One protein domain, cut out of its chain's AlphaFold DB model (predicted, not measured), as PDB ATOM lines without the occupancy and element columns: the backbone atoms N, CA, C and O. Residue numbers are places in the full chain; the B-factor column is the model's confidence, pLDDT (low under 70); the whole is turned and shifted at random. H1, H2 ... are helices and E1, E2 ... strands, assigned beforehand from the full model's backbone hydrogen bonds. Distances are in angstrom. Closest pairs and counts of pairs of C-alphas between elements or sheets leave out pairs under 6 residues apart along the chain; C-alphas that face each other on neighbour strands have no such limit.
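This is residues 21 to 109 and 178 to 252 of the 268 residues of an uncharacterized protein of Flavobacteria bacterium BAL38 (UniProt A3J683). One twisted sheet of seven strands makes the wall of this domain, and three short helices gather on one side of it, H3 over E1, and H1 and H2 side by side near the end where E4 bends. The four long strands E1 to E4 make the longest axis, while E5, E6 and the very short E7 continue the sheet past E1. The printed part has 164 residues, with seven named strands and three named helices in the order E1, E2, E3, E4, H1, E5, E6, E7, H2, H3. The sheet's order is E4, E3, E2, E1, E5, E6, E7, all antiparallel, and the class is mixed, helices and strands. The whole is compact, with a radius of gyration of the C-alphas of 16.9 A and spans of 50 by 42 by 32 A.

E1, residues 23 to 33, is 30.8 A long and begins at C-alpha 23 (50.875, -0.194, 48.559). E2 is residues 41 to 53, 37.4 A; E3 is residues 59 to 72, 39.5 A; E4 is residues 77 to 91, 40.3 A, and bends by 73 degrees at residue 88. E5 is residues 186 to 193, 22.9 A; E6 is residues 197 to 203, 19.8 A; E7 is residues 211 to 213, 6.3 A. H1 is residues 93 to 103, 15.2 A; H2 is residues 231 to 239, 13.0 A; H3 is residues 245 to 249, 6.3 A, ending at C-alpha 249 (39.763, -19.659, 36.224).

E1 to E4 form a meander, each strand the antiparallel neighbour of the one before, and E5 to E7 form another. E1 and E5, one strand from each meander, are antiparallel neighbours, with N 27 and O 190 within hydrogen-bond range at 2.8 A. E1 and E2 are a hairpin, with N 28 and O 49 at 2.9 A. At the edge strands, N 66 of E3 and O 83 of E4 are 2.9 A apart, and N 203 of E6 and O 211 of E7 are 2.8 A apart. H1 and H2 are on one face of the sheet, two layers. H1 and H2 touch, closest at the C-alphas of Asn 102 and Ala 232, 5.5 A, at a shallow tilt of 30 degrees, opposite ways. H2 stands at the sheet's level, at a height of 3.0 A. H3 is on the sheet at a height of 8.8 A, only just over E1, with 3 of its C-alphas falling on it; the closest C-alphas are those of Tyr 30 and Thr 246, 5.9 A. H2 and H3 are close but not clearly touching, closest at the C-alphas of Arg 237 and Tyr 247, 5.3 A. H1 and H3 are apart. In H1, H2 and H3 every O i to N i+4 pair is within hydrogen-bond range.

The C-alphas farthest apart are those of Asp 56 and Asn 74, 51.7 A. Residues 110 to 177 are not printed, and C-alphas 109 and 178 are 21.8 A apart across the cut. The link from E7 to H2 is long, 17 residues. The mean pLDDT of the printed part is 80.2; residues 34 to 38, 106, 178 to 184, 205 to 207 and 213 to 228 are under 70.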
ATOM      1  N   ASP A  21      47.595   3.602  50.794       73.12
ATOM      2  CA  ASP A  21      48.617   4.635  50.636       73.12
ATOM      3  C   ASP A  21      50.043   4.092  50.640       73.12
ATOM      4  O   ASP A  21      50.919   4.637  49.972       73.12
ATOM      5  N   THR A  22      50.254   2.962  51.309       80.44
ATOM      6  CA  THR A  22      51.557   2.303  51.418       80.44
ATOM      7  C   THR A  22      51.808   1.256  50.339       80.44
ATOM      8  O   THR A  22      52.959   0.844  50.179       80.44
ATOM      9  N   ILE A  23      50.773   0.828  49.605       85.38
ATOM     10  CA  ILE A  23      50.875  -0.194  48.559       85.38
ATOM     11  C   ILE A  23      51.505   0.425  47.312       85.38
ATOM     12  O   ILE A  23      51.004   1.408  46.777       85.38
ATOM     13  N   SER A  24      52.589  -0.171  46.825       89.56
ATOM     14  CA  SER A  24      53.290   0.274  45.615       89.56
ATOM     15  C   SER A  24      53.020  -0.626  44.411       89.56
ATOM     16  O   SER A  24      53.055  -0.165  43.268       89.56
ATOM     17  N   LYS A  25      52.747  -1.915  44.649       92.00
ATOM     18  CA  LYS A  25      52.611  -2.923  43.596       92.00
ATOM     19  C   LYS A  25      51.670  -4.048  44.015       92.00
ATOM     20  O   LYS A  25      51.721  -4.508  45.155       92.00
ATOM     21  N   ILE A  26      50.870  -4.531  43.068       91.06
ATOM     22  CA  ILE A  26      50.032  -5.725  43.213       91.06
ATOM     23  C   ILE A  26      50.343  -6.681  42.061       91.06
ATOM     24  O   ILE A  26      50.426  -6.269  40.906       91.06
ATOM     25  N   GLU A  27      50.518  -7.962  42.365       93.50
ATOM     26  CA  GLU A  27      50.806  -9.002  41.383       93.50
ATOM     27  C   GLU A  27      49.757 -10.109  41.477       93.50
ATOM     28  O   GLU A  27      49.603 -10.727  42.527       93.50
ATOM     29  N   PHE A  28      49.064 -10.389  40.373       93.00
ATOM     30  CA  PHE A  28      48.198 -11.562  40.250       93.00
ATOM     31  C   PHE A  28      48.960 -12.628  39.490       93.00
ATOM     32  O   PHE A  28      49.341 -12.409  38.343       93.00
ATOM     33  N   PHE A  29      49.170 -13.775  40.116       91.50
ATOM     34  CA  PHE A  29      49.777 -14.938  39.498       91.50
ATOM     35  C   PHE A  29      48.753 -16.065  39.432       91.50
ATOM     36  O   PHE A  29      48.094 -16.359  40.425       91.50
ATOM     37  N   TYR A  30      48.650 -16.725  38.287       91.12
ATOM     38  CA  TYR A  30      47.870 -17.947  38.132       91.12
ATOM     39  C   TYR A  30      48.661 -18.954  37.310       91.12
ATOM     40  O   TYR A  30      49.213 -18.603  36.270       91.12
ATOM     41  N   GLY A  31      48.706 -20.208  37.746       88.19
ATOM     42  CA  GLY A  31      49.406 -21.268  37.034       88.19
ATOM     43  C   GLY A  31      48.673 -22.593  37.102       88.19
ATOM     44  O   GLY A  31      48.174 -22.968  38.155       88.19
ATOM     45  N   TYR A  32      48.653 -23.321  35.989       85.94
ATOM     46  CA  TYR A  32      48.161 -24.694  35.912       85.94
ATOM     47  C   TYR A  32      49.148 -25.565  35.130       85.94
ATOM     48  O   TYR A  32      49.846 -25.093  34.232       85.94
ATOM     49  N   GLY A  33      49.210 -26.852  35.452       76.25
ATOM     50  CA  GLY A  33      50.122 -27.778  34.796       76.25
ATOM     51  C   GLY A  33      49.796 -29.228  35.102       76.25
ATOM     52  O   GLY A  33      48.952 -29.510  35.949       76.25
ATOM     53  N   ALA A  34      50.464 -30.125  34.391       65.75
ATOM     54  CA  ALA A  34      50.409 -31.566  34.557       65.75
ATOM     55  C   ALA A  34      51.805 -32.108  34.890       65.75
ATOM     56  O   ALA A  34      52.822 -31.461  34.630       65.75
ATOM     57  N   GLN A  35      51.848 -33.308  35.462       63.75
ATOM     58  CA  GLN A  35      53.083 -34.073  35.590       63.75
ATOM     59  C   GLN A  35      53.517 -34.531  34.190       63.75
ATOM     60  O   GLN A  35      52.744 -35.167  33.478       63.75
ATOM     61  N   CYS A  36      54.733 -34.190  33.773       59.47
ATOM     62  CA  CYS A  36      55.299 -34.619  32.494       59.47
ATOM     63  C   CYS A  36      56.194 -35.837  32.696       59.47
ATOM     64  O   CYS A  36      57.414 -35.757  32.631       59.47
ATOM     65  N   PHE A  37      55.563 -36.984  32.926       63.28
ATOM     66  CA  PHE A  37      56.214 -38.279  32.781       63.28
ATOM     67  C   PHE A  37      55.517 -39.034  31.643       63.28
ATOM     68  O   PHE A  37      54.295 -39.168  31.704       63.28
ATOM     69  N   PRO A  38      56.206 -39.546  30.609       65.25
ATOM     70  CA  PRO A  38      57.552 -39.264  30.094       65.25
ATOM     71  C   PRO A  38      57.498 -38.435  28.786       65.25
ATOM     72  O   PRO A  38      58.167 -38.756  27.808       65.25
ATOM     73  N   LEU A  39      56.638 -37.413  28.723       78.94
ATOM     74  CA  LEU A  39      56.327 -36.714  27.469       78.94
ATOM     75  C   LEU A  39      57.056 -35.370  27.328       78.94
ATOM     76  O   LEU A  39      57.169 -34.587  28.279       78.94
ATOM     77  N   ASP A  40      57.492 -35.094  26.100       88.19
ATOM     78  CA  ASP A  40      57.989 -33.789  25.671       88.19
ATOM     79  C   ASP A  40      56.843 -32.796  25.455       88.19
ATOM     80  O   ASP A  40      55.718 -33.159  25.107       88.19
ATOM     81  N   GLY A  41      57.144 -31.510  25.633       87.81
ATOM     82  CA  GLY A  41      56.221 -30.409  25.379       87.81
ATOM     83  C   GLY A  41      55.955 -29.521  26.592       87.81
ATOM     84  O   GLY A  41      56.618 -29.589  27.628       87.81
ATOM     85  N   VAL A  42      54.982 -28.621  26.436       87.81
ATOM     86  CA  VAL A  42      54.557 -27.704  27.501       87.81
ATOM     87  C   VAL A  42      53.776 -28.486  28.548       87.81
ATOM     88  O   VAL A  42      52.653 -28.916  28.285       87.81
ATOM     89  N   TYR A  43      54.331 -28.594  29.749       86.50
ATOM     90  CA  TYR A  43      53.685 -29.296  30.856       86.50
ATOM     91  C   TYR A  43      53.004 -28.361  31.849       86.50
ATOM     92  O   TYR A  43      52.109 -28.783  32.573       86.50
ATOM     93  N   ALA A  44      53.374 -27.080  31.876       87.31
ATOM     94  CA  ALA A  44      52.683 -26.091  32.692       87.31
ATOM     95  C   ALA A  44      52.638 -24.726  32.011       87.31
ATOM     96  O   ALA A  44      53.537 -24.351  31.255       87.31
ATOM     97  N   ARG A  45      51.572 -23.981  32.297       90.44
ATOM     98  CA  ARG A  45      51.343 -22.618  31.827       90.44
ATOM     99  C   ARG A  45      50.992 -21.731  33.004       90.44
ATOM    100  O   ARG A  45      50.237 -22.133  33.885       90.44
ATOM    101  N   SER A  46      51.503 -20.510  33.001       91.75
ATOM    102  CA  SER A  46      51.106 -19.501  33.977       91.75
ATOM    103  C   SER A  46      50.985 -18.116  33.362       91.75
ATOM    104  O   SER A  46      51.503 -17.838  32.280       91.75
ATOM    105  N   GLU A  47      50.244 -17.268  34.058       93.69
ATOM    106  CA  GLU A  47      50.068 -15.859  33.772       93.69
ATOM    107  C   GLU A  47      50.435 -15.033  34.995       93.69
ATOM    108  O   GLU A  47      50.168 -15.424  36.134       93.69
ATOM    109  N   LYS A  48      51.005 -13.857  34.738       95.00
ATOM    110  CA  LYS A  48      51.272 -12.854  35.759       95.00
ATOM    111  C   LYS A  48      50.807 -11.482  35.291       95.00
ATOM    112  O   LYS A  48      51.194 -11.040  34.212       95.00
ATOM    113  N   PHE A  49      50.025 -10.799  36.115       95.06
ATOM    114  CA  PHE A  49      49.644  -9.399  35.930       95.06
ATOM    115  C   PHE A  49      50.315  -8.554  37.002       95.06
ATOM    116  O   PHE A  49      50.271  -8.924  38.172       95.06
ATOM    117  N   ILE A  50      50.926  -7.437  36.614       95.38
ATOM    118  CA  ILE A  50      51.587  -6.509  37.538       95.38
ATOM    119  C   ILE A  50      50.899  -5.157  37.443       95.38
ATOM    120  O   ILE A  50      50.885  -4.536  36.379       95.38
ATOM    121  N   PHE A  51      50.366  -4.714  38.573       93.88
ATOM    122  CA  PHE A  51      49.794  -3.396  38.762       93.88
ATOM    123  C   PHE A  51      50.761  -2.551  39.583       93.88
ATOM    124  O   PHE A  51      51.255  -3.013  40.614       93.88
ATOM    125  N   LYS A  52      51.023  -1.319  39.152       93.81
ATOM    126  CA  LYS A  52      51.827  -0.347  39.904       93.81
ATOM    127  C   LYS A  52      50.976   0.849  40.284       93.81
ATOM    128  O   LYS A  52      50.102   1.245  39.516       93.81
ATOM    129  N   LYS A  53      51.233   1.403  41.465       91.69
ATOM    130  CA  LYS A  53      50.586   2.635  41.907       91.69
ATOM    131  C   LYS A  53      51.185   3.837  41.172       91.69
ATOM    132  O   LYS A  53      52.402   3.926  41.027       91.69
ATOM    133  N   LEU A  54      50.317   4.727  40.712       89.75
ATOM    134  CA  LEU A  54      50.646   6.009  40.105       89.75
ATOM    135  C   LEU A  54      50.676   7.108  41.177       89.75
ATOM    136  O   LEU A  54      50.159   6.936  42.283       89.75
ATOM    137  N   GLU A  55      51.250   8.261  40.838       86.56
ATOM    138  CA  GLU A  55      51.311   9.427  41.733       86.56
ATOM    139  C   GLU A  55      49.919   9.955  42.113       86.56
ATOM    140  O   GLU A  55      49.719  10.398  43.240       86.56
ATOM    141  N   ASP A  56      48.938   9.825  41.211       85.12
ATOM    142  CA  ASP A  56      47.532  10.203  41.431       85.12
ATOM    143  C   ASP A  56      46.776   9.251  42.385       85.12
ATOM    144  O   ASP A  56      45.583   9.425  42.630       85.12
ATOM    145  N   GLY A  57      47.453   8.229  42.915       83.06
ATOM    146  CA  GLY A  57      46.886   7.231  43.819       83.06
ATOM    147  C   GLY A  57      46.178   6.064  43.125       83.06
ATOM    148  O   GLY A  57      45.920   5.050  43.782       83.06
ATOM    149  N   ASN A  58      45.907   6.156  41.818       88.56
ATOM    150  CA  ASN A  58      45.357   5.054  41.034       88.56
ATOM    151  C   ASN A  58      46.415   3.996  40.739       88.56
ATOM    152  O   ASN A  58      47.604   4.162  41.010       88.56
ATOM    153  N   PHE A  59      45.974   2.880  40.170       90.62
ATOM    154  CA  PHE A  59      46.871   1.826  39.732       90.62
ATOM    155  C   PHE A  59      46.829   1.688  38.223       90.62
ATOM    156  O   PHE A  59      45.824   1.955  37.571       90.62
ATOM    157  N   GLU A  60      47.920   1.204  37.663       93.00
ATOM    158  CA  GLU A  60      48.022   0.876  36.256       93.00
ATOM    159  C   GLU A  60      48.473  -0.568  36.106       93.00
ATOM    160  O   GLU A  60      49.450  -0.985  36.728       93.00
ATOM    161  N   LEU A  61      47.773  -1.336  35.270       93.00
ATOM    162  CA  LEU A  61      48.266  -2.619  34.792       93.00
ATOM    163  C   LEU A  61      49.422  -2.350  33.828       93.00
ATOM    164  O   LEU A  61      49.185  -2.004  32.670       93.00
ATOM    165  N   THR A  62      50.651  -2.525  34.310       94.06
ATOM    166  CA  THR A  62      51.870  -2.221  33.551       94.06
ATOM    167  C   THR A  62      52.387  -3.419  32.771       94.06
ATOM    168  O   THR A  62      53.080  -3.272  31.767       94.06
ATOM    169  N   THR A  63      52.111  -4.634  33.252       95.12
ATOM    170  CA  THR A  63      52.737  -5.839  32.700       95.12
ATOM    171  C   THR A  63      51.786  -7.020  32.721       95.12
ATOM    172  O   THR A  63      51.175  -7.324  33.745       95.12
ATOM    173  N   TYR A  64      51.731  -7.727  31.598       95.25
ATOM    174  CA  TYR A  64      51.136  -9.049  31.466       95.25
ATOM    175  C   TYR A  64      52.190 -10.026  30.947       95.25
ATOM    176  O   TYR A  64      52.760  -9.819  29.878       95.25
ATOM    177  N   GLN A  65      52.461 -11.082  31.706       95.19
ATOM    178  CA  GLN A  65      53.421 -12.120  31.346       95.19
ATOM    179  C   GLN A  65      52.701 -13.447  31.144       95.19
ATOM    180  O   GLN A  65      51.878 -13.836  31.973       95.19
ATOM    181  N   LYS A  66      53.050 -14.159  30.074       94.69
ATOM    182  CA  LYS A  66      52.735 -15.576  29.886       94.69
ATOM    183  C   LYS A  66      54.006 -16.378  30.082       94.69
ATOM    184  O   LYS A  66      55.067 -15.972  29.619       94.69
ATOM    185  N   LEU A  67      53.890 -17.505  30.763       92.69
ATOM    186  CA  LEU A  67      55.003 -18.365  31.135       92.69
ATOM    187  C   LEU A  67      54.665 -19.804  30.748       92.69
ATOM    188  O   LEU A  67      53.565 -20.285  31.040       92.69
ATOM    189  N   TRP A  68      55.616 -20.502  30.140       91.88
ATOM    190  CA  TRP A  68      55.498 -21.906  29.759       91.88
ATOM    191  C   TRP A  68      56.661 -22.695  30.344       91.88
ATOM    192  O   TRP A  68      57.819 -22.383  30.079       91.88
ATOM    193  N   ASN A  69      56.361 -23.743  31.109       89.50
ATOM    194  CA  ASN A  69      57.368 -24.722  31.496       89.50
ATOM    195  C   ASN A  69      57.353 -25.863  30.473       89.50
ATOM    196  O   ASN A  69      56.291 -26.419  30.169       89.50
ATOM    197  N   ILE A  70      58.524 -26.181  29.927       90.56
ATOM    198  CA  ILE A  70      58.699 -27.099  28.801       90.56
ATOM    199  C   ILE A  70      59.596 -28.259  29.232       90.56
ATOM    200  O   ILE A  70      60.633 -28.055  29.862       90.56
ATOM    201  N   SER A  71      59.165 -29.464  28.880       91.00
ATOM    202  CA  SER A  71      59.900 -30.720  28.981       91.00
ATOM    203  C   SER A  71      60.453 -31.076  27.600       91.00
ATOM    204  O   SER A  71      59.757 -30.899  26.596       91.00
ATOM    205  N   ARG A  72      61.704 -31.526  27.528       88.06
ATOM    206  CA  ARG A  72      62.363 -31.992  26.302       88.06
ATOM    207  C   ARG A  72      63.153 -33.264  26.588       88.06
ATOM    208  O   ARG A  72      63.602 -33.472  27.719       88.06
ATOM    209  N   GLN A  73      63.425 -34.029  25.533       88.12
ATOM    210  CA  GLN A  73      64.247 -35.236  25.598       88.12
ATOM    211  C   GLN A  73      63.680 -36.272  26.586       88.12
ATOM    212  O   GLN A  73      64.392 -36.751  27.465       88.12
ATOM    213  N   ASN A  74      62.392 -36.592  26.464       84.25
ATOM    214  CA  ASN A  74      61.657 -37.529  27.316       84.25
ATOM    215  C   ASN A  74      61.751 -37.174  28.807       84.25
ATOM    216  O   ASN A  74      62.077 -38.017  29.641       84.25
ATOM    217  N   ALA A  75      61.493 -35.903  29.136       83.06
ATOM    218  CA  ALA A  75      61.542 -35.376  30.505       83.06
ATOM    219  C   ALA A  75      62.921 -35.419  31.190       83.06
ATOM    220  O   ALA A  75      63.011 -35.419  32.417       83.06
ATOM    221  N   THR A  76      64.003 -35.382  30.409       85.81
ATOM    222  CA  THR A  76      65.372 -35.238  30.943       85.81
ATOM    223  C   THR A  76      65.883 -33.797  30.913       85.81
ATOM    224  O   THR A  76      66.804 -33.454  31.654       85.81
ATOM    225  N   LYS A  77      65.277 -32.914  30.103       88.44
ATOM    226  CA  LYS A  77      65.608 -31.482  30.053       88.44
ATOM    227  C   LYS A  77      64.387 -30.611  30.314       88.44
ATOM    228  O   LYS A  77      63.376 -30.723  29.627       88.44
ATOM    229  N   PHE A  78      64.527 -29.670  31.245       87.88
ATOM    230  CA  PHE A  78      63.480 -28.719  31.609       87.88
ATOM    231  C   PHE A  78      63.906 -27.293  31.284       87.88
ATOM    232  O   PHE A  78      65.018 -26.875  31.604       87.88
ATOM    233  N   SER A  79      63.011 -26.528  30.668       90.75
ATOM    234  CA  SER A  79      63.233 -25.114  30.377       90.75
ATOM    235  C   SER A  79      61.987 -24.281  30.657       90.75
ATOM    236  O   SER A  79      60.880 -24.805  30.805       90.75
ATOM    237  N   LYS A  80      62.174 -22.963  30.717       91.00
ATOM    238  CA  LYS A  80      61.095 -21.984  30.833       91.00
ATOM    239  C   LYS A  80      61.138 -21.053  29.636       91.00
ATOM    240  O   LYS A  80      62.213 -20.606  29.253       91.00
ATOM    241  N   ASP A  81      59.975 -20.786  29.073       93.50
ATOM    242  CA  ASP A  81      59.770 -19.782  28.039       93.50
ATOM    243  C   ASP A  81      58.770 -18.739  28.549       93.50
ATOM    244  O   ASP A  81      57.943 -19.028  29.423       93.50
ATOM    245  N   SER A  82      58.852 -17.515  28.037       94.44
ATOM    246  CA  SER A  82      57.994 -16.424  28.480       94.44
ATOM    247  C   SER A  82      57.737 -15.399  27.392       94.44
ATOM    248  O   SER A  82      58.627 -15.067  26.617       94.44
ATOM    249  N   SER A  83      56.541 -14.819  27.405       96.25
ATOM    250  CA  SER A  83      56.249 -13.602  26.659       96.25
ATOM    251  C   SER A  83      55.774 -12.511  27.603       96.25
ATOM    252  O   SER A  83      55.002 -12.760  28.531       96.25
ATOM    253  N   ILE A  84      56.256 -11.291  27.375       95.50
ATOM    254  CA  ILE A  84      55.943 -10.123  28.195       95.50
ATOM    255  C   ILE A  84      55.269  -9.095  27.299       95.50
ATOM    256  O   ILE A  84      55.779  -8.736  26.244       95.50
ATOM    257  N   THR A  85      54.102  -8.633  27.721       94.06
ATOM    258  CA  THR A  85      53.381  -7.525  27.105       94.06
ATOM    259  C   THR A  85      53.338  -6.380  28.102       94.06
ATOM    260  O   THR A  85      52.804  -6.532  29.204       94.06
ATOM    261  N   ASN A  86      53.902  -5.238  27.717       94.00
ATOM    262  CA  ASN A  86      53.744  -4.005  28.474       94.00
ATOM    263  C   ASN A  86      52.375  -3.410  28.159       94.00
ATOM    264  O   ASN A  86      51.945  -3.383  27.005       94.00
ATOM    265  N   LEU A  87      51.678  -2.985  29.202       89.44
ATOM    266  CA  LEU A  87      50.329  -2.444  29.136       89.44
ATOM    267  C   LEU A  87      50.315  -1.081  29.833       89.44
ATOM    268  O   LEU A  87      51.197  -0.777  30.629       89.44
ATOM    269  N   SER A  88      49.310  -0.270  29.523       89.25
ATOM    270  CA  SER A  88      49.050   1.017  30.179       89.25
ATOM    271  C   SER A  88      47.541   1.151  30.371       89.25
ATOM    272  O   SER A  88      46.853   1.967  29.761       89.25
ATOM    273  N   LYS A  89      46.970   0.210  31.133       88.06
ATOM    274  CA  LYS A  89      45.541   0.223  31.457       88.06
ATOM    275  C   LYS A  89      45.378   0.737  32.880       88.06
ATOM    276  O   LYS A  89      45.664   0.004  33.830       88.06
ATOM    277  N   LYS A  90      44.880   1.967  33.019       88.25
ATOM    278  CA  LYS A  90      44.485   2.510  34.321       88.25
ATOM    279  C   LYS A  90      43.368   1.670  34.941       88.25
ATOM    280  O   LYS A  90      42.447   1.209  34.262       88.25
ATOM    281  N   CYS A  91      43.472   1.487  36.244       85.25
ATOM    282  CA  CYS A  91      42.509   0.832  37.097       85.25
ATOM    283  C   CYS A  91      42.165   1.781  38.242       85.25
ATOM    284  O   CYS A  91      43.059   2.289  38.923       85.25
ATOM    285  N   ASP A  92      40.870   1.979  38.462       82.38
ATOM    286  CA  ASP A  92      40.378   2.735  39.607       82.38
ATOM    287  C   ASP A  92      40.888   2.088  40.906       82.38
ATOM    288  O   ASP A  92      40.723   0.881  41.132       82.38
ATOM    289  N   SER A  93      41.521   2.904  41.750       81.50
ATOM    290  CA  SER A  93      41.976   2.517  43.088       81.50
ATOM    291  C   SER A  93      40.851   1.923  43.942       81.50
ATOM    292  O   SER A  93      41.105   1.027  44.751       81.50
ATOM    293  N   LYS A  94      39.598   2.338  43.718       85.81
ATOM    294  CA  LYS A  94      38.416   1.816  44.410       85.81
ATOM    295  C   LYS A  94      38.207   0.319  44.185       85.81
ATOM    296  O   LYS A  94      37.918  -0.395  45.139       85.81
ATOM    297  N   ILE A  95      38.409  -0.179  42.964       85.50
ATOM    298  CA  ILE A  95      38.233  -1.610  42.654       85.50
ATOM    299  C   ILE A  95      39.274  -2.447  43.407       85.50
ATOM    300  O   ILE A  95      38.971  -3.520  43.927       85.50
ATOM    301  N   LEU A  96      40.503  -1.940  43.523       82.88
ATOM    302  CA  LEU A  96      41.567  -2.606  44.273       82.88
ATOM    303  C   LEU A  96      41.344  -2.528  45.785       82.88
ATOM    304  O   LEU A  96      41.576  -3.512  46.481       82.88
ATOM    305  N   LEU A  97      40.829  -1.407  46.297       82.06
ATOM    306  CA  LEU A  97      40.362  -1.308  47.681       82.06
ATOM    307  C   LEU A  97      39.266  -2.331  47.982       82.06
ATOM    308  O   LEU A  97      39.308  -2.995  49.019       82.06
ATOM    309  N   ASP A  98      38.296  -2.472  47.083       86.94
ATOM    310  CA  ASP A  98      37.206  -3.427  47.236       86.94
ATOM    311  C   ASP A  98      37.725  -4.864  47.189       86.94
ATOM    312  O   ASP A  98      37.307  -5.685  48.010       86.94
ATOM    313  N   LEU A  99      38.691  -5.167  46.313       87.44
ATOM    314  CA  LEU A  99      39.393  -6.449  46.331       87.44
ATOM    315  C   LEU A  99      40.030  -6.685  47.701       87.44
ATOM    316  O   LEU A  99      39.828  -7.743  48.288       87.44
ATOM    317  N   MET A 100      40.737  -5.694  48.245       81.62
ATOM    318  CA  MET A 100      41.424  -5.846  49.525       81.62
ATOM    319  C   MET A 100      40.503  -6.070  50.702       81.62
ATOM    320  O   MET A 100      40.781  -6.921  51.548       81.62
ATOM    321  N   LYS A 101      39.391  -5.342  50.750       82.25
ATOM    322  CA  LYS A 101      38.350  -5.569  51.753       82.25
ATOM    323  C   LYS A 101      37.803  -6.990  51.652       82.25
ATOM    324  O   LYS A 101      37.593  -7.636  52.671       82.25
ATOM    325  N   ASN A 102      37.612  -7.492  50.432       84.38
ATOM    326  CA  ASN A 102      37.094  -8.838  50.204       84.38
ATOM    327  C   ASN A 102      38.137  -9.950  50.428       84.38
ATOM    328  O   ASN A 102      37.755 -11.061  50.779       84.38
ATOM    329  N   LEU A 103      39.433  -9.677  50.282       80.94
ATOM    330  CA  LEU A 103      40.494 -10.631  50.621       80.94
ATOM    331  C   LEU A 103      40.759 -10.720  52.130       80.94
ATOM    332  O   LEU A 103      41.201 -11.762  52.593       80.94
ATOM    333  N   ASN A 104      40.493  -9.649  52.884       74.56
ATOM    334  CA  ASN A 104      40.750  -9.566  54.330       74.56
ATOM    335  C   ASN A 104      39.498  -9.745  55.204       74.56
ATOM    336  O   ASN A 104      39.547  -9.475  56.402       74.56
ATOM    337  N   THR A 105      38.364 -10.142  54.628       73.50
ATOM    338  CA  THR A 105      37.131 -10.377  55.394       73.50
ATOM    339  C   THR A 105      36.989 -11.844  55.778       73.50
ATOM    340  O   THR A 105      37.365 -12.745  55.033       73.50
ATOM    341  N   ASP A 106      36.349 -12.064  56.918       67.81
ATOM    342  CA  ASP A 106      35.857 -13.345  57.417       67.81
ATOM    343  C   ASP A 106      34.489 -13.750  56.823       67.81
ATOM    344  O   ASP A 106      33.846 -14.710  57.254       67.81
ATOM    345  N   LYS A 107      34.005 -13.034  55.803       73.56
ATOM    346  CA  LYS A 107      32.713 -13.323  55.179       73.56
ATOM    347  C   LYS A 107      32.705 -14.708  54.524       73.56
ATOM    348  O   LYS A 107      33.344 -14.926  53.496       73.56
ATOM    349  N   GLN A 108      31.877 -15.610  55.047       73.38
ATOM    350  CA  GLN A 108      31.574 -16.902  54.427       73.38
ATOM    351  C   GLN A 108      30.428 -16.754  53.428       73.38
ATOM    352  O   GLN A 108      29.258 -16.927  53.765       73.38
ATOM    353  N   ASN A 109      30.740 -16.413  52.179       74.81
ATOM    354  CA  ASN A 109      29.730 -16.372  51.115       74.81
ATOM    355  C   ASN A 109      29.831 -17.554  50.144       74.81
ATOM    356  O   ASN A 109      29.193 -17.543  49.095       74.81
ATOM    357  N   MET A 178      44.455 -30.970  55.186       43.50
ATOM    358  CA  MET A 178      45.826 -30.646  54.806       43.50
ATOM    359  C   MET A 178      45.803 -30.191  53.346       43.50
ATOM    360  O   MET A 178      45.697 -30.999  52.423       43.50
ATOM    361  N   ILE A 179      45.859 -28.877  53.132       51.34
ATOM    362  CA  ILE A 179      45.947 -28.313  51.791       51.34
ATOM    363  C   ILE A 179      47.394 -28.469  51.341       51.34
ATOM    364  O   ILE A 179      48.236 -27.597  51.561       51.34
ATOM    365  N   THR A 180      47.696 -29.588  50.689       43.50
ATOM    366  CA  THR A 180      48.911 -29.682  49.891       43.50
ATOM    367  C   THR A 180      48.728 -28.733  48.711       43.50
ATOM    368  O   THR A 180      48.061 -29.070  47.733       43.50
ATOM    369  N   ILE A 181      49.294 -27.526  48.798       47.78
ATOM    370  CA  ILE A 181      49.435 -26.628  47.644       47.78
ATOM    371  C   ILE A 181      50.507 -27.253  46.739       47.78
ATOM    372  O   ILE A 181      51.662 -26.837  46.708       47.78
ATOM    373  N   GLY A 182      50.135 -28.340  46.062       43.03
ATOM    374  CA  GLY A 182      50.910 -28.910  44.975       43.03
ATOM    375  C   GLY A 182      50.934 -27.935  43.800       43.03
ATOM    376  O   GLY A 182      50.040 -27.106  43.648       43.03
ATOM    377  N   TYR A 183      51.956 -28.047  42.952       46.19
ATOM    378  CA  TYR A 183      52.262 -27.200  41.783       46.19
ATOM    379  C   TYR A 183      51.195 -27.190  40.658       46.19
ATOM    380  O   TYR A 183      51.482 -26.852  39.508       46.19
ATOM    381  N   TYR A 184      49.953 -27.546  40.964       60.53
ATOM    382  CA  TYR A 184      48.921 -27.911  40.013       60.53
ATOM    383  C   TYR A 184      47.681 -27.047  40.269       60.53
ATOM    384  O   TYR A 184      46.932 -27.279  41.206       60.53
ATOM    385  N   ASN A 185      47.482 -26.034  39.421       75.31
ATOM    386  CA  ASN A 185      46.337 -25.117  39.445       75.31
ATOM    387  C   ASN A 185      46.252 -24.251  40.721       75.31
ATOM    388  O   ASN A 185      45.421 -24.483  41.591       75.31
ATOM    389  N   PHE A 186      47.104 -23.229  40.819       80.19
ATOM    390  CA  PHE A 186      47.088 -22.268  41.924       80.19
ATOM    391  C   PHE A 186      46.943 -20.838  41.414       80.19
ATOM    392  O   PHE A 186      47.411 -20.502  40.322       80.19
ATOM    393  N   ALA A 187      46.335 -19.982  42.231       87.38
ATOM    394  CA  ALA A 187      46.425 -18.542  42.054       87.38
ATOM    395  C   ALA A 187      46.977 -17.896  43.322       87.38
ATOM    396  O   ALA A 187      46.788 -18.405  44.425       87.38
ATOM    397  N   ARG A 188      47.668 -16.775  43.158       87.25
ATOM    398  CA  ARG A 188      48.221 -15.983  44.248       87.25
ATOM    399  C   ARG A 188      48.102 -14.507  43.922       87.25
ATOM    400  O   ARG A 188      48.399 -14.093  42.804       87.25
ATOM    401  N   ILE A 189      47.734 -13.719  44.920       89.12
ATOM    402  CA  ILE A 189      47.811 -12.263  44.879       89.12
ATOM    403  C   ILE A 189      48.927 -11.845  45.820       89.12
ATOM    404  O   ILE A 189      48.905 -12.217  46.988       89.12
ATOM    405  N   ILE A 190      49.905 -11.100  45.319       87.69
ATOM    406  CA  ILE A 190      51.008 -10.554  46.113       87.69
ATOM    407  C   ILE A 190      50.854  -9.045  46.155       87.69
ATOM    408  O   ILE A 190      50.699  -8.402  45.120       87.69
ATOM    409  N   ILE A 191      50.937  -8.480  47.348       86.56
ATOM    410  CA  ILE A 191      50.823  -7.049  47.586       86.56
ATOM    411  C   ILE A 191      52.109  -6.587  48.219       86.56
ATOM    412  O   ILE A 191      52.494  -7.058  49.287       86.56
ATOM    413  N   THR A 192      52.790  -5.682  47.531       87.56
ATOM    414  CA  THR A 192      54.002  -5.042  48.023       87.56
ATOM    415  C   THR A 192      53.638  -3.666  48.553       87.56
ATOM    416  O   THR A 192      53.157  -2.809  47.809       87.56
ATOM    417  N   SER A 193      53.892  -3.463  49.838       84.44
ATOM    418  CA  SER A 193      53.861  -2.160  50.494       84.44
ATOM    419  C   SER A 193      55.277  -1.740  50.891       84.44
ATOM    420  O   SER A 193      56.206  -2.542  50.799       84.44
ATOM    421  N   LYS A 194      55.456  -0.494  51.346       78.69
ATOM    422  CA  LYS A 194      56.770   0.018  51.788       78.69
ATOM    423  C   LYS A 194      57.465  -0.883  52.821       78.69
ATOM    424  O   LYS A 194      58.675  -1.049  52.742       78.69
ATOM    425  N   ASN A 195      56.702  -1.473  53.743       76.12
ATOM    426  CA  ASN A 195      57.253  -2.179  54.907       76.12
ATOM    427  C   ASN A 195      56.895  -3.670  54.951       76.12
ATOM    428  O   ASN A 195      57.359  -4.378  55.841       76.12
ATOM    429  N   ASN A 196      56.029  -4.153  54.056       76.88
ATOM    430  CA  ASN A 196      55.514  -5.516  54.133       76.88
ATOM    431  C   ASN A 196      55.114  -6.067  52.759       76.88
ATOM    432  O   ASN A 196      54.631  -5.330  51.891       76.88
ATOM    433  N   ILE A 197      55.257  -7.380  52.589       80.81
ATOM    434  CA  ILE A 197      54.740  -8.132  51.450       80.81
ATOM    435  C   ILE A 197      53.697  -9.113  51.976       80.81
ATOM    436  O   ILE A 197      54.010  -9.993  52.773       80.81
ATOM    437  N   THR A 198      52.461  -8.989  51.503       78.94
ATOM    438  CA  THR A 198      51.371  -9.900  51.874       78.94
ATOM    439  C   THR A 198      50.962 -10.726  50.668       78.94
ATOM    440  O   THR A 198      50.814 -10.198  49.567       78.94
ATOM    441  N   SER A 199      50.784 -12.031  50.870       81.19
ATOM    442  CA  SER A 199      50.318 -12.952  49.837       81.19
ATOM    443  C   SER A 199      48.992 -13.593  50.223       81.19
ATOM    444  O   SER A 199      48.875 -14.141  51.316       81.19
ATOM    445  N   TYR A 200      48.048 -13.605  49.288       81.69
ATOM    446  CA  TYR A 200      46.789 -14.335  49.381       81.69
ATOM    447  C   TYR A 200      46.840 -15.492  48.391       81.69
ATOM    448  O   TYR A 200      46.959 -15.269  47.185       81.69
ATOM    449  N   ASP A 201      46.792 -16.719  48.898       80.75
ATOM    450  CA  ASP A 201      46.778 -17.932  48.082       80.75
ATOM    451  C   ASP A 201      45.330 -18.326  47.774       80.75
ATOM    452  O   ASP A 201      44.451 -18.161  48.613       80.75
ATOM    453  N   PHE A 202      45.076 -18.867  46.586       81.94
ATOM    454  CA  PHE A 202      43.787 -19.445  46.221       81.94
ATOM    455  C   PHE A 202      43.932 -20.945  45.991       81.94
ATOM    456  O   PHE A 202      44.813 -21.377  45.241       81.94
ATOM    457  N   SER A 203      43.033 -21.729  46.584       75.94
ATOM    458  CA  SER A 203      42.945 -23.171  46.359       75.94
ATOM    459  C   SER A 203      41.912 -23.525  45.305       75.94
ATOM    460  O   SER A 203      40.812 -22.975  45.276       75.94
ATOM    461  N   PHE A 204      42.289 -24.495  44.476       77.69
ATOM    462  CA  PHE A 204      41.451 -25.151  43.476       77.69
ATOM    463  C   PHE A 204      41.364 -26.670  43.729       77.69
ATOM    464  O   PHE A 204      40.978 -27.421  42.838       77.69
ATOM    465  N   VAL A 205      41.759 -27.146  44.919       66.00
ATOM    466  CA  VAL A 205      41.932 -28.585  45.216       66.00
ATOM    467  C   VAL A 205      40.621 -29.368  45.069       66.00
ATOM    468  O   VAL A 205      40.637 -30.480  44.555       66.00
ATOM    469  N   ASN A 206      39.486 -28.763  45.437       64.12
ATOM    470  CA  ASN A 206      38.167 -29.413  45.424       64.12
ATOM    471  C   ASN A 206      37.126 -28.675  44.565       64.12
ATOM    472  O   ASN A 206      35.938 -28.981  44.622       64.12
ATOM    473  N   ASN A 207      37.531 -27.663  43.795       69.75
ATOM    474  CA  ASN A 207      36.607 -26.838  43.017       69.75
ATOM    475  C   ASN A 207      37.309 -26.160  41.833       69.75
ATOM    476  O   ASN A 207      38.510 -25.900  41.855       69.75
ATOM    477  N   ALA A 208      36.541 -25.825  40.794       72.94
ATOM    478  CA  ALA A 208      37.063 -25.067  39.656       72.94
ATOM    479  C   ALA A 208      37.054 -23.545  39.872       72.94
ATOM    480  O   ALA A 208      37.505 -22.815  38.989       72.94
ATOM    481  N   ILE A 209      36.519 -23.070  41.002       75.12
ATOM    482  CA  ILE A 209      36.370 -21.650  41.321       75.12
ATOM    483  C   ILE A 209      37.271 -21.292  42.490       75.12
ATOM    484  O   ILE A 209      36.830 -21.316  43.633       75.12
ATOM    485  N   GLY A 210      38.520 -20.947  42.171       75.06
ATOM    486  CA  GLY A 210      39.578 -20.684  43.145       75.06
ATOM    487  C   GLY A 210      39.071 -19.957  44.381       75.06
ATOM    488  O   GLY A 210      38.430 -18.912  44.271       75.06
ATOM    489  N   GLN A 211      39.340 -20.521  45.550       76.56
ATOM    490  CA  GLN A 211      38.868 -20.004  46.827       76.56
ATOM    491  C   GLN A 211      40.034 -19.356  47.564       76.56
ATOM    492  O   GLN A 211      41.059 -20.025  47.719       76.56
ATOM    493  N   PRO A 212      39.918 -18.094  48.015       73.38
ATOM    494  CA  PRO A 212      40.976 -17.482  48.800       73.38
ATOM    495  C   PRO A 212      41.158 -18.270  50.097       73.38
ATOM    496  O   PRO A 212      40.188 -18.615  50.767       73.38
ATOM    497  N   ILE A 213      42.410 -18.547  50.432       68.12
ATOM    498  CA  ILE A 213      42.820 -19.147  51.689       68.12
ATOM    499  C   ILE A 213      43.464 -18.045  52.514       68.12
ATOM    500  O   ILE A 213      44.571 -17.589  52.211       68.12
ATOM    501  N   ILE A 214      42.788 -17.642  53.584       62.25
ATOM    502  CA  ILE A 214      43.414 -16.828  54.619       62.25
ATOM    503  C   ILE A 214      44.102 -17.792  55.584       62.25
ATOM    504  O   ILE A 214      43.461 -18.627  56.221       62.25
ATOM    505  N   LYS A 215      45.432 -17.704  55.657       54.53
ATOM    506  CA  LYS A 215      46.218 -18.380  56.691       54.53
ATOM    507  C   LYS A 215      46.042 -17.581  57.977       54.53
ATOM    508  O   LYS A 215      46.615 -16.500  58.098       54.53
ATOM    509  N   ASN A 216      45.264 -18.092  58.925       46.91
ATOM    510  CA  ASN A 216      45.387 -17.605  60.292       46.91
ATOM    511  C   ASN A 216      46.772 -18.033  60.786       46.91
ATOM    512  O   ASN A 216      47.090 -19.222  60.777       46.91
ATOM    513  N   PHE A 217      47.614 -17.067  61.153       40.38
ATOM    514  CA  PHE A 217      48.914 -17.317  61.773       40.38
ATOM    515  C   PHE A 217      48.699 -17.864  63.191       40.38
ATOM    516  O   PHE A 217      48.891 -17.158  64.171       40.38
ATOM    517  N   ASN A 218      48.259 -19.115  63.300       38.28
ATOM    518  CA  ASN A 218      48.507 -19.921  64.485       38.28
ATOM    519  C   ASN A 218      49.748 -20.767  64.199       38.28
ATOM    520  O   ASN A 218      49.891 -21.321  63.110       38.28
ATOM    521  N   GLU A 219      50.646 -20.860  65.178       39.22
ATOM    522  CA  GLU A 219      51.952 -21.539  65.091       39.22
ATOM    523  C   GLU A 219      51.848 -23.015  64.659       39.22
ATOM    524  O   GLU A 219      52.810 -23.603  64.167       39.22
ATOM    525  N   ASN A 220      50.647 -23.590  64.742       42.28
ATOM    526  CA  ASN A 220      50.303 -24.877  64.165       42.28
ATOM    527  C   ASN A 220      49.618 -24.693  62.802       42.28
ATOM    528  O   ASN A 220      48.407 -24.480  62.729       42.28
ATOM    529  N   TYR A 221      50.376 -24.900  61.718       41.97
ATOM    530  CA  TYR A 221      49.939 -24.968  60.306       41.97
ATOM    531  C   TYR A 221      48.778 -25.950  60.005       41.97
ATOM    532  O   TYR A 221      48.382 -26.116  58.852       41.97
ATOM    533  N   MET A 222      48.260 -26.625  61.030       44.00
ATOM    534  CA  MET A 222      47.250 -27.677  60.985       44.00
ATOM    535  C   MET A 222      45.836 -27.190  61.335       44.00
ATOM    536  O   MET A 222      44.896 -27.948  61.122       44.00
ATOM    537  N   ALA A 223      45.669 -25.993  61.919       43.62
ATOM    538  CA  ALA A 223      44.486 -25.751  62.750       43.62
ATOM    539  C   ALA A 223      43.295 -25.050  62.080       43.62
ATOM    540  O   ALA A 223      42.186 -25.505  62.303       43.62
ATOM    541  N   ASP A 224      43.442 -23.994  61.271       47.38
ATOM    542  CA  ASP A 224      42.247 -23.255  60.822       47.38
ATOM    543  C   ASP A 224      42.442 -22.514  59.491       47.38
ATOM    544  O   ASP A 224      42.922 -21.378  59.447       47.38
ATOM    545  N   TYR A 225      41.988 -23.128  58.394       53.88
ATOM    546  CA  TYR A 225      41.639 -22.404  57.170       53.88
ATOM    547  C   TYR A 225      40.159 -22.054  57.245       53.88
ATOM    548  O   TYR A 225      39.290 -22.891  57.006       53.88
ATOM    549  N   ALA A 226      39.856 -20.822  57.628       52.84
ATOM    550  CA  ALA A 226      38.484 -20.369  57.737       52.84
ATOM    551  C   ALA A 226      38.291 -19.186  56.796       52.84
ATOM    552  O   ALA A 226      39.142 -18.310  56.734       52.84
ATOM    553  N   TYR A 227      37.151 -19.170  56.113       59.16
ATOM    554  CA  TYR A 227      36.611 -18.092  55.276       59.16
ATOM    555  C   TYR A 227      36.891 -18.211  53.776       59.16
ATOM    556  O   TYR A 227      38.012 -18.117  53.290       59.16
ATOM    557  N   VAL A 228      35.792 -18.378  53.037       68.31
ATOM    558  CA  VAL A 228      35.746 -18.379  51.577       68.31
ATOM    559  C   VAL A 228      34.917 -17.175  51.144       68.31
ATOM    560  O   VAL A 228      33.692 -17.173  51.310       68.31
ATOM    561  N   ASN A 229      35.591 -16.167  50.581       78.12
ATOM    562  CA  ASN A 229      34.948 -14.994  49.998       78.12
ATOM    563  C   ASN A 229      35.038 -14.987  48.463       78.12
ATOM    564  O   ASN A 229      35.968 -14.445  47.867       78.12
ATOM    565  N   LEU A 230      34.012 -15.524  47.811       84.69
ATOM    566  CA  LEU A 230      33.889 -15.576  46.356       84.69
ATOM    567  C   LEU A 230      33.632 -14.216  45.685       84.69
ATOM    568  O   LEU A 230      33.700 -14.137  44.460       84.69
ATOM    569  N   LEU A 231      33.353 -13.139  46.432       88.00
ATOM    570  CA  LEU A 231      33.272 -11.797  45.834       88.00
ATOM    571  C   LEU A 231      34.639 -11.327  45.330       88.00
ATOM    572  O   LEU A 231      34.689 -10.588  44.350       88.00
ATOM    573  N   ALA A 232      35.734 -11.799  45.937       88.88
ATOM    574  CA  ALA A 232      37.077 -11.528  45.438       88.88
ATOM    575  C   ALA A 232      37.240 -12.013  43.986       88.88
ATOM    576  O   ALA A 232      37.822 -11.303  43.172       88.88
ATOM    577  N   ASN A 233      36.656 -13.162  43.628       89.19
ATOM    578  CA  ASN A 233      36.745 -13.726  42.277       89.19
ATOM    579  C   ASN A 233      36.116 -12.806  41.224       89.19
ATOM    580  O   ASN A 233      36.689 -12.618  40.153       89.19
ATOM    581  N   GLU A 234      34.961 -12.215  41.530       89.50
ATOM    582  CA  GLU A 234      34.279 -11.289  40.618       89.50
ATOM    583  C   GLU A 234      35.108 -10.015  40.419       89.50
ATOM    584  O   GLU A 234      35.357  -9.618  39.283       89.50
ATOM    585  N   ILE A 235      35.644  -9.446  41.505       91.50
ATOM    586  CA  ILE A 235      36.495  -8.250  41.432       91.50
ATOM    587  C   ILE A 235      37.776  -8.539  40.632       91.50
ATOM    588  O   ILE A 235      38.179  -7.743  39.787       91.50
ATOM    589  N   ILE A 236      38.397  -9.709  40.830       90.75
ATOM    590  CA  ILE A 236      39.568 -10.143  40.052       90.75
ATOM    591  C   ILE A 236      39.249 -10.166  38.555       90.75
ATOM    592  O   ILE A 236      40.060  -9.699  37.754       90.75
ATOM    593  N   ARG A 237      38.075 -10.676  38.161       91.19
ATOM    594  CA  ARG A 237      37.657 -10.734  36.750       91.19
ATOM    595  C   ARG A 237      37.469  -9.362  36.113       91.19
ATOM    596  O   ARG A 237      37.694  -9.251  34.910       91.19
ATOM    597  N   ASP A 238      37.095  -8.351  36.890       90.62
ATOM    598  CA  ASP A 238      36.968  -6.973  36.401       90.62
ATOM    599  C   ASP A 238      38.341  -6.326  36.145       90.62
ATOM    600  O   ASP A 238      38.501  -5.506  35.231       90.62
ATOM    601  N   LEU A 239      39.363  -6.743  36.899       89.19
ATOM    602  CA  LEU A 239      40.733  -6.241  36.778       89.19
ATOM    603  C   LEU A 239      41.475  -6.820  35.565       89.19
ATOM    604  O   LEU A 239      42.199  -6.101  34.866       89.19
ATOM    605  N   ILE A 240      41.306  -8.115  35.299       89.00
ATOM    606  CA  ILE A 240      42.118  -8.860  34.325       89.00
ATOM    607  C   ILE A 240      41.464  -8.969  32.932       89.00
ATOM    608  O   ILE A 240      40.239  -8.969  32.798       89.00
ATOM    609  N   PRO A 241      42.249  -9.107  31.845       88.19
ATOM    610  CA  PRO A 241      41.712  -9.249  30.490       88.19
ATOM    611  C   PRO A 241      40.822 -10.490  30.309       88.19
ATOM    612  O   PRO A 241      41.205 -11.600  30.685       88.19
ATOM    613  N   LYS A 242      39.673 -10.330  29.634       90.56
ATOM    614  CA  LYS A 242      38.653 -11.387  29.431       90.56
ATOM    615  C   LYS A 242      39.156 -12.646  28.711       90.56
ATOM    616  O   LYS A 242      38.579 -13.722  28.851       90.56
ATOM    617  N   ASN A 243      40.202 -12.521  27.897       89.62
ATOM    618  CA  ASN A 243      40.783 -13.626  27.130       89.62
ATOM    619  C   ASN A 243      41.844 -14.428  27.908       89.62
ATOM    620  O   ASN A 243      42.211 -15.516  27.454       89.62
ATOM    621  N   SER A 244      42.299 -13.924  29.059       90.06
ATOM    622  CA  SER A 244      43.329 -14.552  29.893       90.06
ATOM    623  C   SER A 244      42.881 -15.899  30.480       90.06
ATOM    624  O   SER A 244      41.682 -16.153  30.657       90.06
ATOM    625  N   ILE A 245      43.832 -16.794  30.773       88.62
ATOM    626  CA  ILE A 245      43.517 -18.053  31.479       88.62
ATOM    627  C   ILE A 245      43.054 -17.767  32.910       88.62
ATOM    628  O   ILE A 245      42.131 -18.423  33.390       88.62
ATOM    629  N   THR A 246      43.603 -16.721  33.530       89.38
ATOM    630  CA  THR A 246      43.231 -16.254  34.869       89.38
ATOM    631  C   THR A 246      41.757 -15.841  34.911       89.38
ATOM    632  O   THR A 246      41.008 -16.323  35.757       89.38
ATOM    633  N   TYR A 247      41.274 -15.058  33.935       91.00
ATOM    634  CA  TYR A 247      39.858 -14.652  33.856       91.00
ATOM    635  C   TYR A 247      38.909 -15.844  33.790       91.00
ATOM    636  O   TYR A 247      37.833 -15.841  34.389       91.00
ATOM    637  N   LYS A 248      39.309 -16.880  33.049       88.19
ATOM    638  CA  LYS A 248      38.524 -18.106  32.919       88.19
ATOM    639  C   LYS A 248      38.548 -18.919  34.210       88.19
ATOM    640  O   LYS A 248      37.574 -19.616  34.475       88.19
ATOM    641  N   ALA A 249      39.637 -18.904  34.976       86.94
ATOM    642  CA  ALA A 249      39.763 -19.659  36.224       86.94
ATOM    643  C   ALA A 249      38.818 -19.138  37.317       86.94
ATOM    644  O   ALA A 249      38.206 -19.933  38.018       86.94
ATOM    645  N   PHE A 250      38.617 -17.823  37.394       88.56
ATOM    646  CA  PHE A 250      37.756 -17.191  38.399       88.56
ATOM    647  C   PHE A 250      36.270 -17.094  38.005       88.56
ATOM    648  O   PHE A 250      35.495 -16.413  38.671       88.56
ATOM    649  N   ASP A 251      35.838 -17.754  36.925       88.50
ATOM    650  CA  ASP A 251      34.457 -17.658  36.443       88.50
ATOM    651  C   ASP A 251      33.476 -18.491  37.279       88.50
ATOM    652  O   ASP A 251      33.366 -19.705  37.089       88.50
ATOM    653  N   LEU A 252      32.677 -17.825  38.123       86.94
ATOM    654  CA  LEU A 252      31.619 -18.466  38.914       86.94
ATOM    655  C   LEU A 252      30.584 -19.226  38.062       86.94
ATOM    656  O   LEU A 252      29.928 -20.137  38.555       86.94
TER     657      LEU A 252